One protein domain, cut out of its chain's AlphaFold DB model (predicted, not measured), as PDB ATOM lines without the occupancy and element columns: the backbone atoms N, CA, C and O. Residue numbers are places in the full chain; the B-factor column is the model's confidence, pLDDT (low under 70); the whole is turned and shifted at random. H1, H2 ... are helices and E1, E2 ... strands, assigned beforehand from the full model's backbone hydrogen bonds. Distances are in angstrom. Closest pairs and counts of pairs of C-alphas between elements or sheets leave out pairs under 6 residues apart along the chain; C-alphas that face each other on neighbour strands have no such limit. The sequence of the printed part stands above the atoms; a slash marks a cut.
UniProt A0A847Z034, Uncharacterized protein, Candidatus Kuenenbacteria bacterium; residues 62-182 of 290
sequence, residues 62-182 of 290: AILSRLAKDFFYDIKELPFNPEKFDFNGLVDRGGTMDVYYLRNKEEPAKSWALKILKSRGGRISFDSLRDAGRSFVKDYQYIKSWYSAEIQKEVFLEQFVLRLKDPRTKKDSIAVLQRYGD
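This is residues 62 to 182 of the 290 residues of an uncharacterized protein of Candidatus Kuenenbacteria bacterium (UniProt A0A847Z034). A strongly twisted sheet of five strands has the long helix H2 packed along one face, over E5 and E4, and H1 on the opposite face near E4; H3 lies off the sheet beyond the end of H2. The 121 printed residues hold three named helices and five strands, in the order H1 E1 E2 E3 H2 H3 E4 E5. The sheet runs E1 E2 E3 E5 E4, antiparallel throughout; the class is mixed. The whole is compact, radius of gyration of the C-alphas 14.8 A, spanning 41 by 37 by 26 A.

E1 is residues 85 to 93, 21.1 A, and bends by 51 degrees at residue 88; E2 is 97 to 104, 21.8 A; E3 is 112 to 117, 16.0 A. E5 is 172 to 179, 22.8 A, ending at C-alpha 179 (40.403, 28.811, -16.441); E4 is 159 to 165, 18.6 A. H2 is 126 to 144, 27.0 A, H3 149 to 154, 8.9 A, and H1 62 to 71, 14.1 A, from C-alpha 62 (24.348, 46.683, -10.219).

E1, E2 and E3 form a meander, each strand the antiparallel neighbour of the one before, with N 88 and O 101 at 2.9 A and N 100 and O 114 at 2.9 A. E3 and E5 are antiparallel neighbours, with N 115 and O 176 within hydrogen-bond range at 2.8 A; E4 and E5 are a hairpin, with N 162 and O 175 within hydrogen-bond range at 2.8 A. E3, H2 H3 and E4 are a split strand-helix-strand unit, two strands running the same way with E5 between them; its crossover is right-handed. H2 is on the sheet at a height of 9.3 A, along the strands, at 8 degrees to E5 on the local plane; the closest C-alphas are those of Leu 129 and Ile 174, 6.2 A. H1 is on the opposite face, height 8.4 A, only just over none of the strands, 2 of its C-alphas falling on E1; C-alphas 71 and 165, its closest to E4, are 4.7 A apart. H3 is close to H2 but not clearly touching: C-alphas 144 and 152, the closest, are 6.1 A apart. In H1, H2 and H3 every O i to N i+4 pair is within hydrogen-bond range.

The C-alphas farthest apart, those of Ala 62 and Ser 148, are 44.1 A apart. The printed part has no cut; the link from H1 to E1 is long, 13 residues. Mean pLDDT of the printed part is 76.1, with residues 62 to 82, 87 to 88, 120 to 124 and 165 to 168 under 70.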
ATOM      1  N   ALA A  62      25.628  47.203 -10.700       44.44
ATOM      2  CA  ALA A  62      24.348  46.683 -10.219       44.44
ATOM      3  C   ALA A  62      23.844  45.509 -11.076       44.44
ATOM      4  O   ALA A  62      23.122  44.637 -10.591       44.44
ATOM      5  N   ILE A  63      24.236  45.472 -12.352       44.34
ATOM      6  CA  ILE A  63      23.778  44.486 -13.332       44.34
ATOM      7  C   ILE A  63      24.566  43.193 -13.212       44.34
ATOM      8  O   ILE A  63      23.950  42.135 -13.193       44.34
ATOM      9  N   LEU A  64      25.892  43.244 -13.076       42.81
ATOM     10  CA  LEU A  64      26.691  42.031 -12.875       42.81
ATOM     11  C   LEU A  64      26.361  41.365 -11.538       42.81
ATOM     12  O   LEU A  64      26.154  40.157 -11.503       42.81
ATOM     13  N   SER A  65      26.172  42.153 -10.475       43.31
ATOM     14  CA  SER A  65      25.668  41.656  -9.187       43.31
ATOM     15  C   SER A  65      24.283  41.011  -9.304       43.31
ATOM     16  O   SER A  65      23.986  40.024  -8.628       43.31
ATOM     17  N   ARG A  66      23.422  41.543 -10.180       45.31
ATOM     18  CA  ARG A  66      22.082  41.005 -10.436       45.31
ATOM     19  C   ARG A  66      22.109  39.758 -11.316       45.31
ATOM     20  O   ARG A  66      21.467  38.787 -10.956       45.31
ATOM     21  N   LEU A  67      22.889  39.727 -12.396       45.19
ATOM     22  CA  LEU A  67      23.085  38.538 -13.233       45.19
ATOM     23  C   LEU A  67      23.734  37.417 -12.418       45.19
ATOM     24  O   LEU A  67      23.316  36.271 -12.518       45.19
ATOM     25  N   ALA A  68      24.700  37.741 -11.561       48.06
ATOM     26  CA  ALA A  68      25.312  36.759 -10.688       48.06
ATOM     27  C   ALA A  68      24.316  36.200  -9.658       48.06
ATOM     28  O   ALA A  68      24.312  34.997  -9.441       48.06
ATOM     29  N   LYS A  69      23.416  37.022  -9.096       53.28
ATOM     30  CA  LYS A  69      22.302  36.555  -8.242       53.28
ATOM     31  C   LYS A  69      21.209  35.787  -8.997       53.28
ATOM     32  O   LYS A  69      20.614  34.872  -8.442       53.28
ATOM     33  N   ASP A  70      20.904  36.188 -10.228       45.84
ATOM     34  CA  ASP A  70      19.830  35.603 -11.037       45.84
ATOM     35  C   ASP A  70      20.266  34.275 -11.672       45.84
ATOM     36  O   ASP A  70      19.429  33.416 -11.966       45.84
ATOM     37  N   PHE A  71      21.574  34.106 -11.893       52.31
ATOM     38  CA  PHE A  71      22.147  32.894 -12.456       52.31
ATOM     39  C   PHE A  71      22.778  32.006 -11.400       52.31
ATOM     40  O   PHE A  71      22.402  30.845 -11.368       52.31
ATOM     41  N   PHE A  72      23.661  32.481 -10.528       52.59
ATOM     42  CA  PHE A  72      24.264  31.641  -9.489       52.59
ATOM     43  C   PHE A  72      23.403  31.617  -8.231       52.59
ATOM     44  O   PHE A  72      22.831  32.623  -7.822       52.59
ATOM     45  N   TYR A  73      23.322  30.449  -7.601       53.66
ATOM     46  CA  TYR A  73      22.538  30.294  -6.375       53.66
ATOM     47  C   TYR A  73      23.259  30.871  -5.154       53.66
ATOM     48  O   TYR A  73      22.597  31.394  -4.260       53.66
ATOM     49  N   ASP A  74      24.592  30.814  -5.139       61.62
ATOM     50  CA  ASP A  74      25.426  31.485  -4.149       61.62
ATOM     51  C   ASP A  74      26.614  32.166  -4.839       61.62
ATOM     52  O   ASP A  74      27.526  31.528  -5.361       61.62
ATOM     53  N   ILE A  75      26.600  33.498  -4.846       55.88
ATOM     54  CA  ILE A  75      27.665  34.311  -5.441       55.88
ATOM     55  C   ILE A  75      29.003  34.147  -4.703       55.88
ATOM     56  O   ILE A  75      30.054  34.396  -5.288       55.88
ATOM     57  N   LYS A  76      28.975  33.721  -3.431       62.56
ATOM     58  CA  LYS A  76      30.179  33.476  -2.627       62.56
ATOM     59  C   LYS A  76      30.926  32.215  -3.057       62.56
ATOM     60  O   LYS A  76      32.079  32.055  -2.678       62.56
ATOM     61  N   GLU A  77      30.289  31.339  -3.836       57.00
ATOM     62  CA  GLU A  77      30.921  30.139  -4.396       57.00
ATOM     63  C   GLU A  77      31.776  30.446  -5.639       57.00
ATOM     64  O   GLU A  77      32.457  29.561  -6.152       57.00
ATOM     65  N   LEU A  78      31.772  31.692  -6.134       63.28
ATOM     66  CA  LEU A  78      32.633  32.090  -7.245       63.28
ATOM     67  C   LEU A  78      34.080  32.299  -6.767       63.28
ATOM     68  O   LEU A  78      34.310  33.034  -5.806       63.28
ATOM     69  N   PRO A  79      35.082  31.752  -7.476       63.12
ATOM     70  CA  PRO A  79      36.497  31.921  -7.141       63.12
ATOM     71  C   PRO A  79      37.047  33.303  -7.545       63.12
ATOM     72  O   PRO A  79      38.257  33.526  -7.536       63.12
ATOM     73  N   PHE A  80      36.183  34.236  -7.953       64.31
ATOM     74  CA  PHE A  80      36.564  35.567  -8.408       64.31
ATOM     75  C   PHE A  80      35.489  36.611  -8.088       64.31
ATOM     76  O   PHE A  80      34.319  36.277  -7.913       64.31
ATOM     77  N   ASN A  81      35.878  37.893  -8.072       69.50
ATOM     78  CA  ASN A  81      34.928  39.008  -8.014       69.50
ATOM     79  C   ASN A  81      34.318  39.243  -9.413       69.50
ATOM     80  O   ASN A  81      35.063  39.663 -10.301       69.50
ATOM     81  N   PRO A  82      33.002  39.032  -9.627       64.75
ATOM     82  CA  PRO A  82      32.356  39.210 -10.931       64.75
ATOM     83  C   PRO A  82      32.504  40.610 -11.533       64.75
ATOM     84  O   PRO A  82      32.480  40.746 -12.750       64.75
ATOM     85  N   GLU A  83      32.696  41.646 -10.713       71.06
ATOM     86  CA  GLU A  83      32.850  43.036 -11.172       71.06
ATOM     87  C   GLU A  83      34.106  43.236 -12.036       71.06
ATOM     88  O   GLU A  83      34.131  44.083 -12.937       71.06
ATOM     89  N   LYS A  84      35.131  42.401 -11.818       76.12
ATOM     90  CA  LYS A  84      36.386  42.404 -12.583       76.12
ATOM     91  C   LYS A  84      36.274  41.728 -13.948       76.12
ATOM     92  O   LYS A  84      37.259  41.697 -14.684       76.12
ATOM     93  N   PHE A  85      35.111  41.179 -14.289       74.25
ATOM     94  CA  PHE A  85      34.927  40.385 -15.495       74.25
ATOM     95  C   PHE A  85      33.885  40.997 -16.424       74.25
ATOM     96  O   PHE A  85      32.844  41.491 -15.995       74.25
ATOM     97  N   ASP A  86      34.175  40.925 -17.718       74.62
ATOM     98  CA  ASP A  86      33.234  41.167 -18.797       74.62
ATOM     99  C   ASP A  86      32.721  39.841 -19.347       74.62
ATOM    100  O   ASP A  86      33.465  38.883 -19.573       74.62
ATOM    101  N   PHE A  87      31.418  39.795 -19.599       69.19
ATOM    102  CA  PHE A  87      30.812  38.678 -20.301       69.19
ATOM    103  C   PHE A  87      31.009  38.860 -21.807       69.19
ATOM    104  O   PHE A  87      30.304  39.638 -22.452       69.19
ATOM    105  N   ASN A  88      31.936  38.097 -22.379       67.50
ATOM    106  CA  ASN A  88      32.276  38.147 -23.802       67.50
ATOM    107  C   ASN A  88      31.376  37.255 -24.673       67.50
ATOM    108  O   ASN A  88      31.621  37.091 -25.868       67.50
ATOM    109  N   GLY A  89      30.302  36.711 -24.101       70.00
ATOM    110  CA  GLY A  89      29.315  35.938 -24.837       70.00
ATOM    111  C   GLY A  89      29.663  34.462 -24.973       70.00
ATOM    112  O   GLY A  89      30.517  33.915 -24.280       70.00
ATOM    113  N   LEU A  90      28.910  33.805 -25.850       77.62
ATOM    114  CA  LEU A  90      29.063  32.397 -26.185       77.62
ATOM    115  C   LEU A  90      30.250  32.232 -27.143       77.62
ATOM    116  O   LEU A  90      30.210  32.786 -28.240       77.62
ATOM    117  N   VAL A  91      31.248  31.448 -26.743       80.12
ATOM    118  CA  VAL A  91      32.448  31.169 -27.549       80.12
ATOM    119  C   VAL A  91      32.446  29.775 -28.165       80.12
ATOM    120  O   VAL A  91      33.109  29.584 -29.177       80.12
ATOM    121  N   ASP A  92      31.668  28.832 -27.617       82.88
ATOM    122  CA  ASP A  92      31.541  27.487 -28.188       82.88
ATOM    123  C   ASP A  92      30.203  26.797 -27.837       82.88
ATOM    124  O   ASP A  92      29.523  27.146 -26.864       82.88
ATOM    125  N   ARG A  93      29.793  25.815 -28.653       82.56
ATOM    126  CA  ARG A  93      28.611  24.957 -28.473       82.56
ATOM    127  C   ARG A  93      28.967  23.481 -28.683       82.56
ATOM    128  O   ARG A  93      28.680  22.928 -29.743       82.56
ATOM    129  N   GLY A  94      29.429  22.814 -27.632       78.75
ATOM    130  CA  GLY A  94      29.614  21.359 -27.619       78.75
ATOM    131  C   GLY A  94      28.298  20.565 -27.632       78.75
ATOM    132  O   GLY A  94      27.202  21.120 -27.549       78.75
ATOM    133  N   GLY A  95      28.364  19.234 -27.712       77.38
ATOM    134  CA  GLY A  95      27.165  18.374 -27.710       77.38
ATOM    135  C   GLY A  95      26.388  18.385 -26.384       77.38
ATOM    136  O   GLY A  95      25.159  18.242 -26.362       77.38
ATOM    137  N   THR A  96      27.099  18.586 -25.277       78.75
ATOM    138  CA  THR A  96      26.580  18.528 -23.902       78.75
ATOM    139  C   THR A  96      26.584  19.888 -23.216       78.75
ATOM    140  O   THR A  96      25.705  20.133 -22.394       78.75
ATOM    141  N   MET A  97      27.491  20.797 -23.585       85.12
ATOM    142  CA  MET A  97      27.643  22.097 -22.930       85.12
ATOM    143  C   MET A  97      27.638  23.275 -23.906       85.12
ATOM    144  O   MET A  97      27.924  23.145 -25.096       85.12
ATOM    145  N   ASP A  98      27.277  24.445 -23.393       84.12
ATOM    146  CA  ASP A  98      27.531  25.736 -24.028       84.12
ATOM    147  C   ASP A  98      28.635  26.463 -23.264       84.12
ATOM    148  O   ASP A  98      28.558  26.557 -22.040       84.12
ATOM    149  N   VAL A  99      29.627  27.001 -23.967       84.81
ATOM    150  CA  VAL A  99      30.793  27.641 -23.350       84.81
ATOM    151  C   VAL A  99      30.694  29.149 -23.504       84.81
ATOM    152  O   VAL A  99      30.611  29.670 -24.618       84.81
ATOM    153  N   TYR A 100      30.716  29.859 -22.382       81.81
ATOM    154  CA  TYR A 100      30.695  31.316 -22.335       81.81
ATOM    155  C   TYR A 100      32.016  31.849 -21.803       81.81
ATOM    156  O   TYR A 100      32.532  31.332 -20.818       81.81
ATOM    157  N   TYR A 101      32.548  32.897 -22.422       83.38
ATOM    158  CA  TYR A 101      33.817  33.485 -22.009       83.38
ATOM    159  C   TYR A 101      33.599  34.653 -21.045       83.38
ATOM    160  O   TYR A 101      32.833  35.579 -21.321       83.38
ATOM    161  N   LEU A 102      34.281  34.587 -19.905       81.50
ATOM    162  CA  LEU A 102      34.328  35.600 -18.861       81.50
ATOM    163  C   LEU A 102      35.723  36.223 -18.882       81.50
ATOM    164  O   LEU A 102      36.669  35.685 -18.301       81.50
ATOM    165  N   ARG A 103      35.856  37.350 -19.579       85.56
ATOM    166  CA  ARG A 103      37.132  38.041 -19.744       85.56
ATOM    167  C   ARG A 103      37.437  38.868 -18.506       85.56
ATOM    168  O   ARG A 103      36.639  39.720 -18.139       85.56
ATOM    169  N   ASN A 104      38.599  38.682 -17.896       85.81
ATOM    170  CA  ASN A 104      39.059  39.595 -16.854       85.81
ATOM    171  C   ASN A 104      39.474  40.939 -17.488       85.81
ATOM    172  O   ASN A 104      40.270  40.961 -18.432       85.81
ATOM    173  N   LYS A 105      38.920  42.045 -16.982       83.62
ATOM    174  CA  LYS A 105      39.149  43.413 -17.479       83.62
ATOM    175  C   LYS A 105      40.585  43.885 -17.269       83.62
ATOM    176  O   LYS A 105      41.124  44.602 -18.105       83.62
ATOM    177  N   GLU A 106      41.177  43.497 -16.144       87.62
ATOM    178  CA  GLU A 106      42.489  43.970 -15.692       87.62
ATOM    179  C   GLU A 106      43.596  42.989 -16.091       87.62
ATOM    180  O   GLU A 106      44.677  43.397 -16.505       87.62
ATOM    181  N   GLU A 107      43.315  41.688 -16.003       87.31
ATOM    182  CA  GLU A 107      44.299  40.622 -16.201       87.31
ATOM    183  C   GLU A 107      43.767  39.542 -17.160       87.31
ATOM    184  O   GLU A 107      43.360  38.474 -16.699       87.31
ATOM    185  N   PRO A 108      43.768  39.757 -18.493       86.31
ATOM    186  CA  PRO A 108      43.185  38.816 -19.461       86.31
ATOM    187  C   PRO A 108      43.666  37.358 -19.333       86.31
ATOM    188  O   PRO A 108      42.880  36.440 -19.549       86.31
ATOM    189  N   ALA A 109      44.902  37.125 -18.881       84.25
ATOM    190  CA  ALA A 109      45.456  35.793 -18.593       84.25
ATOM    191  C   ALA A 109      44.769  35.047 -17.418       84.25
ATOM    192  O   ALA A 109      44.990  33.852 -17.192       84.25
ATOM    193  N   LYS A 110      43.932  35.742 -16.642       85.69
ATOM    194  CA  LYS A 110      43.099  35.209 -15.552       85.69
ATOM    195  C   LYS A 110      41.617  35.148 -15.935       85.69
ATOM    196  O   LYS A 110      40.750  35.210 -15.064       85.69
ATOM    197  N   SER A 111      41.320  35.069 -17.230       86.94
ATOM    198  CA  SER A 111      39.958  34.886 -17.729       86.94
ATOM    199  C   SER A 111      39.473  33.446 -17.549       86.94
ATOM    200  O   SER A 111      40.267  32.503 -17.455       86.94
ATOM    201  N   TRP A 112      38.152  33.287 -17.506       85.31
ATOM    202  CA  TRP A 112      37.480  32.013 -17.262       85.31
ATOM    203  C   TRP A 112      36.505  31.683 -18.387       85.31
ATOM    204  O   TRP A 112      35.983  32.562 -19.066       85.31
ATOM    205  N   ALA A 113      36.210  30.402 -18.542       86.94
ATOM    206  CA  ALA A 113      35.101  29.898 -19.321       86.94
ATOM    207  C   ALA A 113      34.058  29.302 -18.381       86.94
ATOM    208  O   ALA A 113      34.370  28.504 -17.500       86.94
ATOM    209  N   LEU A 114      32.805  29.686 -18.592       83.31
ATOM    210  CA  LEU A 114      31.643  29.106 -17.944       83.31
ATOM    211  C   LEU A 114      30.993  28.123 -18.918       83.31
ATOM    212  O   LEU A 114      30.316  28.529 -19.864       83.31
ATOM    213  N   LYS A 115      31.201  26.829 -18.689       87.19
ATOM    214  CA  LYS A 115      30.604  25.741 -19.464       87.19
ATOM    215  C   LYS A 115      29.288  25.331 -18.814       87.19
ATOM    216  O   LYS A 115      29.290  24.797 -17.714       87.19
ATOM    217  N   ILE A 116      28.154  25.602 -19.451       83.31
ATOM    218  CA  ILE A 116      26.817  25.318 -18.908       83.31
ATOM    219  C   ILE A 116      26.270  24.041 -19.538       83.31
ATOM    220  O   ILE A 116      26.165  23.960 -20.762       83.31
ATOM    221  N   LEU A 117      25.851  23.080 -18.713       82.81
ATOM    222  CA  LEU A 117      25.230  21.847 -19.188       82.81
ATOM    223  C   LEU A 117      23.887  22.141 -19.878       82.81
ATOM    224  O   LEU A 117      23.012  22.824 -19.336       82.81
ATOM    225  N   LYS A 118      23.708  21.598 -21.084       80.06
ATOM    226  CA  LYS A 118      22.488  21.747 -21.879       80.06
ATOM    227  C   LYS A 118      21.363  20.917 -21.274       80.06
ATOM    228  O   LYS A 118      21.421  19.689 -21.244       80.06
ATOM    229  N   SER A 119      20.271  21.576 -20.889       70.00
ATOM    230  CA  SER A 119      19.033  20.881 -20.536       70.00
ATOM    231  C   SER A 119      18.393  20.301 -21.804       70.00
ATOM    232  O   SER A 119      17.799  21.028 -22.604       70.00
ATOM    233  N   ARG A 120      18.519  18.985 -22.027       63.31
ATOM    234  CA  ARG A 120      17.883  18.285 -23.159       63.31
ATOM    235  C   ARG A 120      16.374  18.141 -22.935       63.31
ATOM    236  O   ARG A 120      15.898  17.062 -22.618       63.31
ATOM    237  N   GLY A 121      15.625  19.239 -23.059       50.53
ATOM    238  CA  GLY A 121      14.166  19.279 -23.276       50.53
ATOM    239  C   GLY A 121      13.240  18.740 -22.170       50.53
ATOM    240  O   GLY A 121      12.074  19.123 -22.132       50.53
ATOM    241  N   GLY A 122      13.723  17.914 -21.244       61.19
ATOM    242  CA  GLY A 122      12.953  17.327 -20.150       61.19
ATOM    243  C   GLY A 122      12.972  18.161 -18.868       61.19
ATOM    244  O   GLY A 122      13.677  19.166 -18.736       61.19
ATOM    245  N   ARG A 123      12.174  17.741 -17.883       62.16
ATOM    246  CA  ARG A 123      12.403  18.114 -16.480       62.16
ATOM    247  C   ARG A 123      13.520  17.210 -15.957       62.16
ATOM    248  O   ARG A 123      13.241  16.110 -15.500       62.16
ATOM    249  N   ILE A 124      14.770  17.646 -16.079       69.75
ATOM    250  CA  ILE A 124      15.879  17.005 -15.363       69.75
ATOM    251  C   ILE A 124      15.766  17.453 -13.904       69.75
ATOM    252  O   ILE A 124      15.598  18.648 -13.645       69.75
ATOM    253  N   SER A 125      15.771  16.509 -12.961       77.00
ATOM    254  CA  SER A 125      15.743  16.848 -11.539       77.00
ATOM    255  C   SER A 125      17.065  17.496 -11.127       77.00
ATOM    256  O   SER A 125      18.110  17.280 -11.746       77.00
ATOM    257  N   PHE A 126      17.033  18.286 -10.057       70.12
ATOM    258  CA  PHE A 126      18.258  18.863  -9.514       70.12
ATOM    259  C   PHE A 126      19.250  17.785  -9.046       70.12
ATOM    260  O   PHE A 126      20.451  17.942  -9.251       70.12
ATOM    261  N   ASP A 127      18.767  16.668  -8.492       72.44
ATOM    262  CA  ASP A 127      19.631  15.552  -8.091       72.44
ATOM    263  C   ASP A 127      20.375  14.947  -9.288       72.44
ATOM    264  O   ASP A 127      21.586  14.765  -9.210       72.44
ATOM    265  N   SER A 128      19.704  14.746 -10.428       78.69
ATOM    266  CA  SER A 128      20.365  14.249 -11.644       78.69
ATOM    267  C   SER A 128      21.419  15.219 -12.178       78.69
ATOM    268  O   SER A 128      22.469  14.793 -12.652       78.69
ATOM    269  N   LEU A 129      21.171  16.529 -12.086       72.62
ATOM    270  CA  LEU A 129      22.166  17.541 -12.450       72.62
ATOM    271  C   LEU A 129      23.369  17.506 -11.502       72.62
ATOM    272  O   LEU A 129      24.509  17.546 -11.958       72.62
ATOM    273  N   ARG A 130      23.129  17.391 -10.190       70.56
ATOM    274  CA  ARG A 130      24.186  17.266  -9.179       70.56
ATOM    275  C   ARG A 130      25.041  16.026  -9.422       70.56
ATOM    276  O   ARG A 130      26.260  16.110  -9.317       70.56
ATOM    277  N   ASP A 131      24.421  14.897  -9.744       75.81
ATOM    278  CA  ASP A 131      25.139  13.651 -10.002       75.81
ATOM    279  C   ASP A 131      25.971  13.742 -11.290       75.81
ATOM    280  O   ASP A 131      27.125  13.318 -11.289       75.81
ATOM    281  N   ALA A 132      25.466  14.413 -12.334       77.19
ATOM    282  CA  ALA A 132      26.266  14.740 -13.516       77.19
ATOM    283  C   ALA A 132      27.478  15.619 -13.158       77.19
ATOM    284  O   ALA A 132      28.603  15.300 -13.531       77.19
ATOM    285  N   GLY A 133      27.276  16.681 -12.368       75.12
ATOM    286  CA  GLY A 133      28.362  17.531 -11.862       75.12
ATOM    287  C   GLY A 133      29.419  16.754 -11.068       75.12
ATOM    288  O   GLY A 133      30.613  16.994 -11.223       75.12
ATOM    289  N   ARG A 134      28.994  15.783 -10.248       78.00
ATOM    290  CA  ARG A 134      29.901  14.888  -9.512       78.00
ATOM    291  C   ARG A 134      30.681  13.963 -10.442       78.00
ATOM    292  O   ARG A 134      31.864  13.760 -10.182       78.00
ATOM    293  N   SER A 135      30.054  13.439 -11.499       80.25
ATOM    294  CA  SER A 135      30.757  12.642 -12.515       80.25
ATOM    295  C   SER A 135      31.848  13.470 -13.183       80.25
ATOM    296  O   SER A 135      33.002  13.077 -13.117       80.25
ATOM    297  N   PHE A 136      31.534  14.684 -13.657       78.62
ATOM    298  CA  PHE A 136      32.523  15.577 -14.281       78.62
ATOM    299  C   PHE A 136      33.770  15.800 -13.415       78.62
ATOM    300  O   PHE A 136      34.897  15.746 -13.908       78.62
ATOM    301  N   VAL A 137      33.584  16.031 -12.110       80.12
ATOM    302  CA  VAL A 137      34.711  16.179 -11.174       80.12
ATOM    303  C   VAL A 137      35.472  14.871 -11.027       80.12
ATOM    304  O   VAL A 137      36.699  14.885 -11.054       80.12
ATOM    305  N   LYS A 138      34.764  13.753 -10.854       84.56
ATOM    306  CA  LYS A 138      35.378  12.439 -10.671       84.56
ATOM    307  C   LYS A 138      36.220  12.047 -11.886       84.56
ATOM    308  O   LYS A 138      37.366  11.657 -11.697       84.56
ATOM    309  N   ASP A 139      35.683  12.208 -13.088       86.44
ATOM    310  CA  ASP A 139      36.341  11.834 -14.341       86.44
ATOM    311  C   ASP A 139      37.566  12.726 -14.585       86.44
ATOM    312  O   ASP A 139      38.659  12.233 -14.858       86.44
ATOM    313  N   TYR A 140      37.442  14.035 -14.324       86.81
ATOM    314  CA  TYR A 140      38.578  14.958 -14.375       86.81
ATOM    315  C   TYR A 140      39.694  14.586 -13.392       86.81
ATOM    316  O   TYR A 140      40.865  14.583 -13.760       86.81
ATOM    317  N   GLN A 141      39.354  14.271 -12.136       88.69
ATOM    318  CA  GLN A 141      40.347  13.872 -11.131       88.69
ATOM    319  C   GLN A 141      40.974  12.518 -11.458       88.69
ATOM    320  O   GLN A 141      42.171  12.337 -11.242       88.69
ATOM    321  N   TYR A 142      40.191  11.585 -11.999       92.44
ATOM    322  CA  TYR A 142      40.695  10.297 -12.448       92.44
ATOM    323  C   TYR A 142      41.733  10.476 -13.555       92.44
ATOM    324  O   TYR A 142      42.859  10.017 -13.394       92.44
ATOM    325  N   ILE A 143      41.416  11.230 -14.606       93.50
ATOM    326  CA  ILE A 143      42.357  11.471 -15.707       93.50
ATOM    327  C   ILE A 143      43.565  12.262 -15.232       93.50
ATOM    328  O   ILE A 143      44.693  11.916 -15.557       93.50
ATOM    329  N   LYS A 144      43.361  13.281 -14.394       93.69
ATOM    330  CA  LYS A 144      44.460  14.025 -13.773       93.69
ATOM    331  C   LYS A 144      45.414  13.103 -13.004       93.69
ATOM    332  O   LYS A 144      46.621  13.322 -13.040       93.69
ATOM    333  N   SER A 145      44.896  12.061 -12.349       95.06
ATOM    334  CA  SER A 145      45.704  11.100 -11.588       95.06
ATOM    335  C   SER A 145      46.596  10.197 -12.444       95.06
ATOM    336  O   SER A 145      47.514   9.590 -11.898       95.06
ATOM    337  N   TRP A 146      46.382  10.139 -13.765       95.88
ATOM    338  CA  TRP A 146      47.266   9.412 -14.684       95.88
ATOM    339  C   TRP A 146      48.648  10.063 -14.780       95.88
ATOM    340  O   TRP A 146      49.618   9.405 -15.152       95.88
ATOM    341  N   TYR A 147      48.731  11.349 -14.430       97.38
ATOM    342  CA  TYR A 147      49.898  12.175 -14.676       97.38
ATOM    343  C   TYR A 147      50.701  12.465 -13.410       97.38
ATOM    344  O   TYR A 147      50.162  12.519 -12.298       97.38
ATOM    345  N   SER A 148      51.998  12.719 -13.575       97.50
ATOM    346  CA  SER A 148      52.875  13.181 -12.501       97.50
ATOM    347  C   SER A 148      52.435  14.542 -11.949       97.50
ATOM    348  O   SER A 148      51.780  15.338 -12.622       97.50
ATOM    349  N   ALA A 149      52.806  14.847 -10.700       95.31
ATOM    350  CA  ALA A 149      52.403  16.093 -10.036       95.31
ATOM    351  C   ALA A 149      52.831  17.363 -10.805       95.31
ATOM    352  O   ALA A 149      52.156  18.389 -10.734       95.31
ATOM    353  N   GLU A 150      53.937  17.286 -11.546       94.88
ATOM    354  CA  GLU A 150      54.418  18.361 -12.410       94.88
ATOM    355  C   GLU A 150      53.479  18.586 -13.602       94.88
ATOM    356  O   GLU A 150      52.966  19.693 -13.784       94.88
ATOM    357  N   ILE A 151      53.146  17.526 -14.343       97.06
ATOM    358  CA  ILE A 151      52.222  17.598 -15.483       97.06
ATOM    359  C   ILE A 151      50.812  17.978 -15.038       97.06
ATOM    360  O   ILE A 151      50.157  18.807 -15.670       97.06
ATOM    361  N   GLN A 152      50.370  17.485 -13.882       94.31
ATOM    362  CA  GLN A 152      49.119  17.907 -13.262       94.31
ATOM    363  C   GLN A 152      49.042  19.418 -13.013       94.31
ATOM    364  O   GLN A 152      47.951  19.984 -13.053       94.31
ATOM    365  N   LYS A 153      50.159  20.081 -12.711       91.31
ATOM    366  CA  LYS A 153      50.189  21.528 -12.462       91.31
ATOM    367  C   LYS A 153      50.231  22.329 -13.766       91.31
ATOM    368  O   LYS A 153      49.616  23.394 -13.856       91.31
ATOM    369  N   GLU A 154      50.961  21.829 -14.757       93.69
ATOM    370  CA  GLU A 154      51.218  22.537 -16.014       93.69
ATOM    371  C   GLU A 154      50.101  22.332 -17.053       93.69
ATOM    372  O   GLU A 154      49.768  23.281 -17.760       93.69
ATOM    373  N   VAL A 155      49.441  21.168 -17.094       95.12
ATOM    374  CA  VAL A 155      48.430  20.833 -18.122       95.12
ATOM    375  C   VAL A 155      46.988  20.962 -17.628       95.12
ATOM    376  O   VAL A 155      46.107  21.401 -18.370       95.12
ATOM    377  N   PHE A 156      46.723  20.604 -16.370       92.56
ATOM    378  CA  PHE A 156      45.364  20.593 -15.832       92.56
ATOM    379  C   PHE A 156      45.025  21.934 -15.196       92.56
ATOM    380  O   PHE A 156      45.698  22.410 -14.278       92.56
ATOM    381  N   LEU A 157      43.941  22.537 -15.671       89.12
ATOM    382  CA  LEU A 157      43.469  23.820 -15.176       89.12
ATOM    383  C   LEU A 157      42.594  23.663 -13.934       89.12
ATOM    384  O   LEU A 157      41.991  22.622 -13.666       89.12
ATOM    385  N   GLU A 158      42.528  24.731 -13.153       83.25
ATOM    386  CA  GLU A 158      41.581  24.805 -12.055       83.25
ATOM    387  C   GLU A 158      40.152  24.866 -12.606       83.25
ATOM    388  O   GLU A 158      39.876  25.570 -13.585       83.25
ATOM    389  N   GLN A 159      39.257  24.111 -11.969       80.31
ATOM    390  CA  GLN A 159      37.848  24.079 -12.317       80.31
ATOM    391  C   GLN A 159      36.965  24.044 -11.071       80.31
ATOM    392  O   GLN A 159      37.293  23.396 -10.075       80.31
ATOM    393  N   PHE A 160      35.811  24.690 -11.169       76.81
ATOM    394  CA  PHE A 160      34.793  24.735 -10.130       76.81
ATOM    395  C   PHE A 160      33.461  24.300 -10.711       76.81
ATOM    396  O   PHE A 160      33.080  24.728 -11.799       76.81
ATOM    397  N   VAL A 161      32.732  23.469  -9.975       75.44
ATOM    398  CA  VAL A 161      31.367  23.101 -10.347       75.44
ATOM    399  C   VAL A 161      30.407  23.995  -9.590       75.44
ATOM    400  O   VAL A 161      30.410  24.026  -8.364       75.44
ATOM    401  N   LEU A 162      29.588  24.716 -10.342       72.94
ATOM    402  CA  LEU A 162      28.677  25.726  -9.839       72.94
ATOM    403  C   LEU A 162      27.243  25.335 -10.156       72.94
ATOM    404  O   LEU A 162      26.929  24.819 -11.233       72.94
ATOM    405  N   ARG A 163      26.344  25.654  -9.231       71.00
ATOM    406  CA  ARG A 163      24.911  25.603  -9.488       71.00
ATOM    407  C   ARG A 163      24.454  26.922 -10.089       71.00
ATOM    408  O   ARG A 163      24.713  27.981  -9.517       71.00
ATOM    409  N   LEU A 164      23.707  26.857 -11.195       71.88
ATOM    410  CA  LEU A 164      23.124  28.055 -11.792       71.88
ATOM    411  C   LEU A 164      21.790  27.842 -12.514       71.88
ATOM    412  O   LEU A 164      21.329  26.717 -12.693       71.88
ATOM    413  N   LYS A 165      21.139  28.932 -12.916       68.88
ATOM    414  CA  LYS A 165      20.009  28.930 -13.847       68.88
ATOM    415  C   LYS A 165      20.529  29.018 -15.276       68.88
ATOM    416  O   LYS A 165      21.204  29.983 -15.623       68.88
ATOM    417  N   ASP A 166      20.182  28.057 -16.128       69.44
ATOM    418  CA  ASP A 166      20.525  28.116 -17.552       69.44
ATOM    419  C   ASP A 166      19.989  29.433 -18.151       69.44
ATOM    420  O   ASP A 166      18.785  29.712 -18.057       69.44
ATOM    421  N   PRO A 167      20.843  30.262 -18.781       65.12
ATOM    422  CA  PRO A 167      20.442  31.568 -19.281       65.12
ATOM    423  C   PRO A 167      19.335  31.505 -20.337       65.12
ATOM    424  O   PRO A 167      18.580  32.476 -20.458       65.12
ATOM    425  N   ARG A 168      19.210  30.380 -21.054       69.44
ATOM    426  CA  ARG A 168      18.241  30.151 -22.135       69.44
ATOM    427  C   ARG A 168      16.904  29.655 -21.614       69.44
ATOM    428  O   ARG A 168      15.864  30.129 -22.059       69.44
ATOM    429  N   THR A 169      16.928  28.687 -20.703       74.00
ATOM    430  CA  THR A 169      15.710  28.002 -20.242       74.00
ATOM    431  C   THR A 169      15.214  28.491 -18.884       74.00
ATOM    432  O   THR A 169      14.085  28.180 -18.512       74.00
ATOM    433  N   LYS A 170      16.042  29.239 -18.141       71.12
ATOM    434  CA  LYS A 170      15.820  29.659 -16.745       71.12
ATOM    435  C   LYS A 170      15.566  28.493 -15.780       71.12
ATOM    436  O   LYS A 170      15.071  28.692 -14.671       71.12
ATOM    437  N   LYS A 171      15.900  27.267 -16.191       78.12
ATOM    438  CA  LYS A 171      15.837  26.063 -15.357       78.12
ATOM    439  C   LYS A 171      17.143  25.883 -14.598       78.12
ATOM    440  O   LYS A 171      18.177  26.396 -15.016       78.12
ATOM    441  N   ASP A 172      17.080  25.140 -13.501       78.75
ATOM    442  CA  ASP A 172      18.263  24.672 -12.780       78.75
ATOM    443  C   ASP A 172      19.202  23.954 -13.757       78.75
ATOM    444  O   ASP A 172      18.761  23.158 -14.589       78.75
ATOM    445  N   SER A 173      20.488  24.264 -13.662       81.00
ATOM    446  CA  SER A 173      21.570  23.624 -14.393       81.00
ATOM    447  C   SER A 173      22.837  23.607 -13.532       81.00
ATOM    448  O   SER A 173      22.902  24.205 -12.451       81.00
ATOM    449  N   ILE A 174      23.838  22.893 -14.021       79.81
ATOM    450  CA  ILE A 174      25.191  22.888 -13.481       79.81
ATOM    451  C   ILE A 174      26.104  23.508 -14.525       79.81
ATOM    452  O   ILE A 174      25.914  23.321 -15.732       79.81
ATOM    453  N   ALA A 175      27.087  24.254 -14.046       80.12
ATOM    454  CA  ALA A 175      28.145  24.778 -14.875       80.12
ATOM    455  C   ALA A 175      29.514  24.413 -14.322       80.12
ATOM    456  O   ALA A 175      29.701  24.330 -13.111       80.12
ATOM    457  N   VAL A 176      30.467  24.229 -15.225       81.88
ATOM    458  CA  VAL A 176      31.884  24.133 -14.904       81.88
ATOM    459  C   VAL A 176      32.506  25.478 -15.225       81.88
ATOM    460  O   VAL A 176      32.449  25.953 -16.358       81.88
ATOM    461  N   LEU A 177      33.071  26.114 -14.214       81.06
ATOM    462  CA  LEU A 177      33.878  27.303 -14.365       81.06
ATOM    463  C   LEU A 177      35.339  26.874 -14.432       81.06
ATOM    464  O   LEU A 177      35.865  26.356 -13.453       81.06
ATOM    465  N   GLN A 178      35.981  27.076 -15.574       87.31
ATOM    466  CA  GLN A 178      37.342  26.617 -15.838       87.31
ATOM    467  C   GLN A 178      38.204  27.772 -16.324       87.31
ATOM    468  O   GLN A 178      37.720  28.661 -17.025       87.31
ATOM    469  N   ARG A 179      39.481  27.789 -15.945       86.81
ATOM    470  CA  ARG A 179      40.403  28.811 -16.441       86.81
ATOM    471  C   ARG A 179      40.519  28.722 -17.972       86.81
ATOM    472  O   ARG A 179      40.523  27.626 -18.516       86.81
ATOM    473  N   TYR A 180      40.565  29.865 -18.655       81.81
ATOM    474  CA  TYR A 180      40.530  29.921 -20.126       81.81
ATOM    475  C   TYR A 180      41.673  30.757 -20.724       81.81
ATOM    476  O   TYR A 180      41.994  30.578 -21.883       81.81
ATOM    477  N   GLY A 181      42.354  31.616 -19.956       81.94
ATOM    478  CA  GLY A 181      43.453  32.433 -20.503       81.94
ATOM    479  C   GLY A 181      42.965  33.495 -21.499       81.94
ATOM    480  O   GLY A 181      41.763  33.737 -21.602       81.94
ATOM    481  N   ASP A 182      43.888  34.181 -22.177       80.00
ATOM    482  CA  ASP A 182      43.554  35.260 -23.123       80.00
ATOM    483  C   ASP A 182      43.304  34.752 -24.552       80.00
ATOM    484  O   ASP A 182      42.389  35.233 -25.224       80.00
TER     485      ASP A 182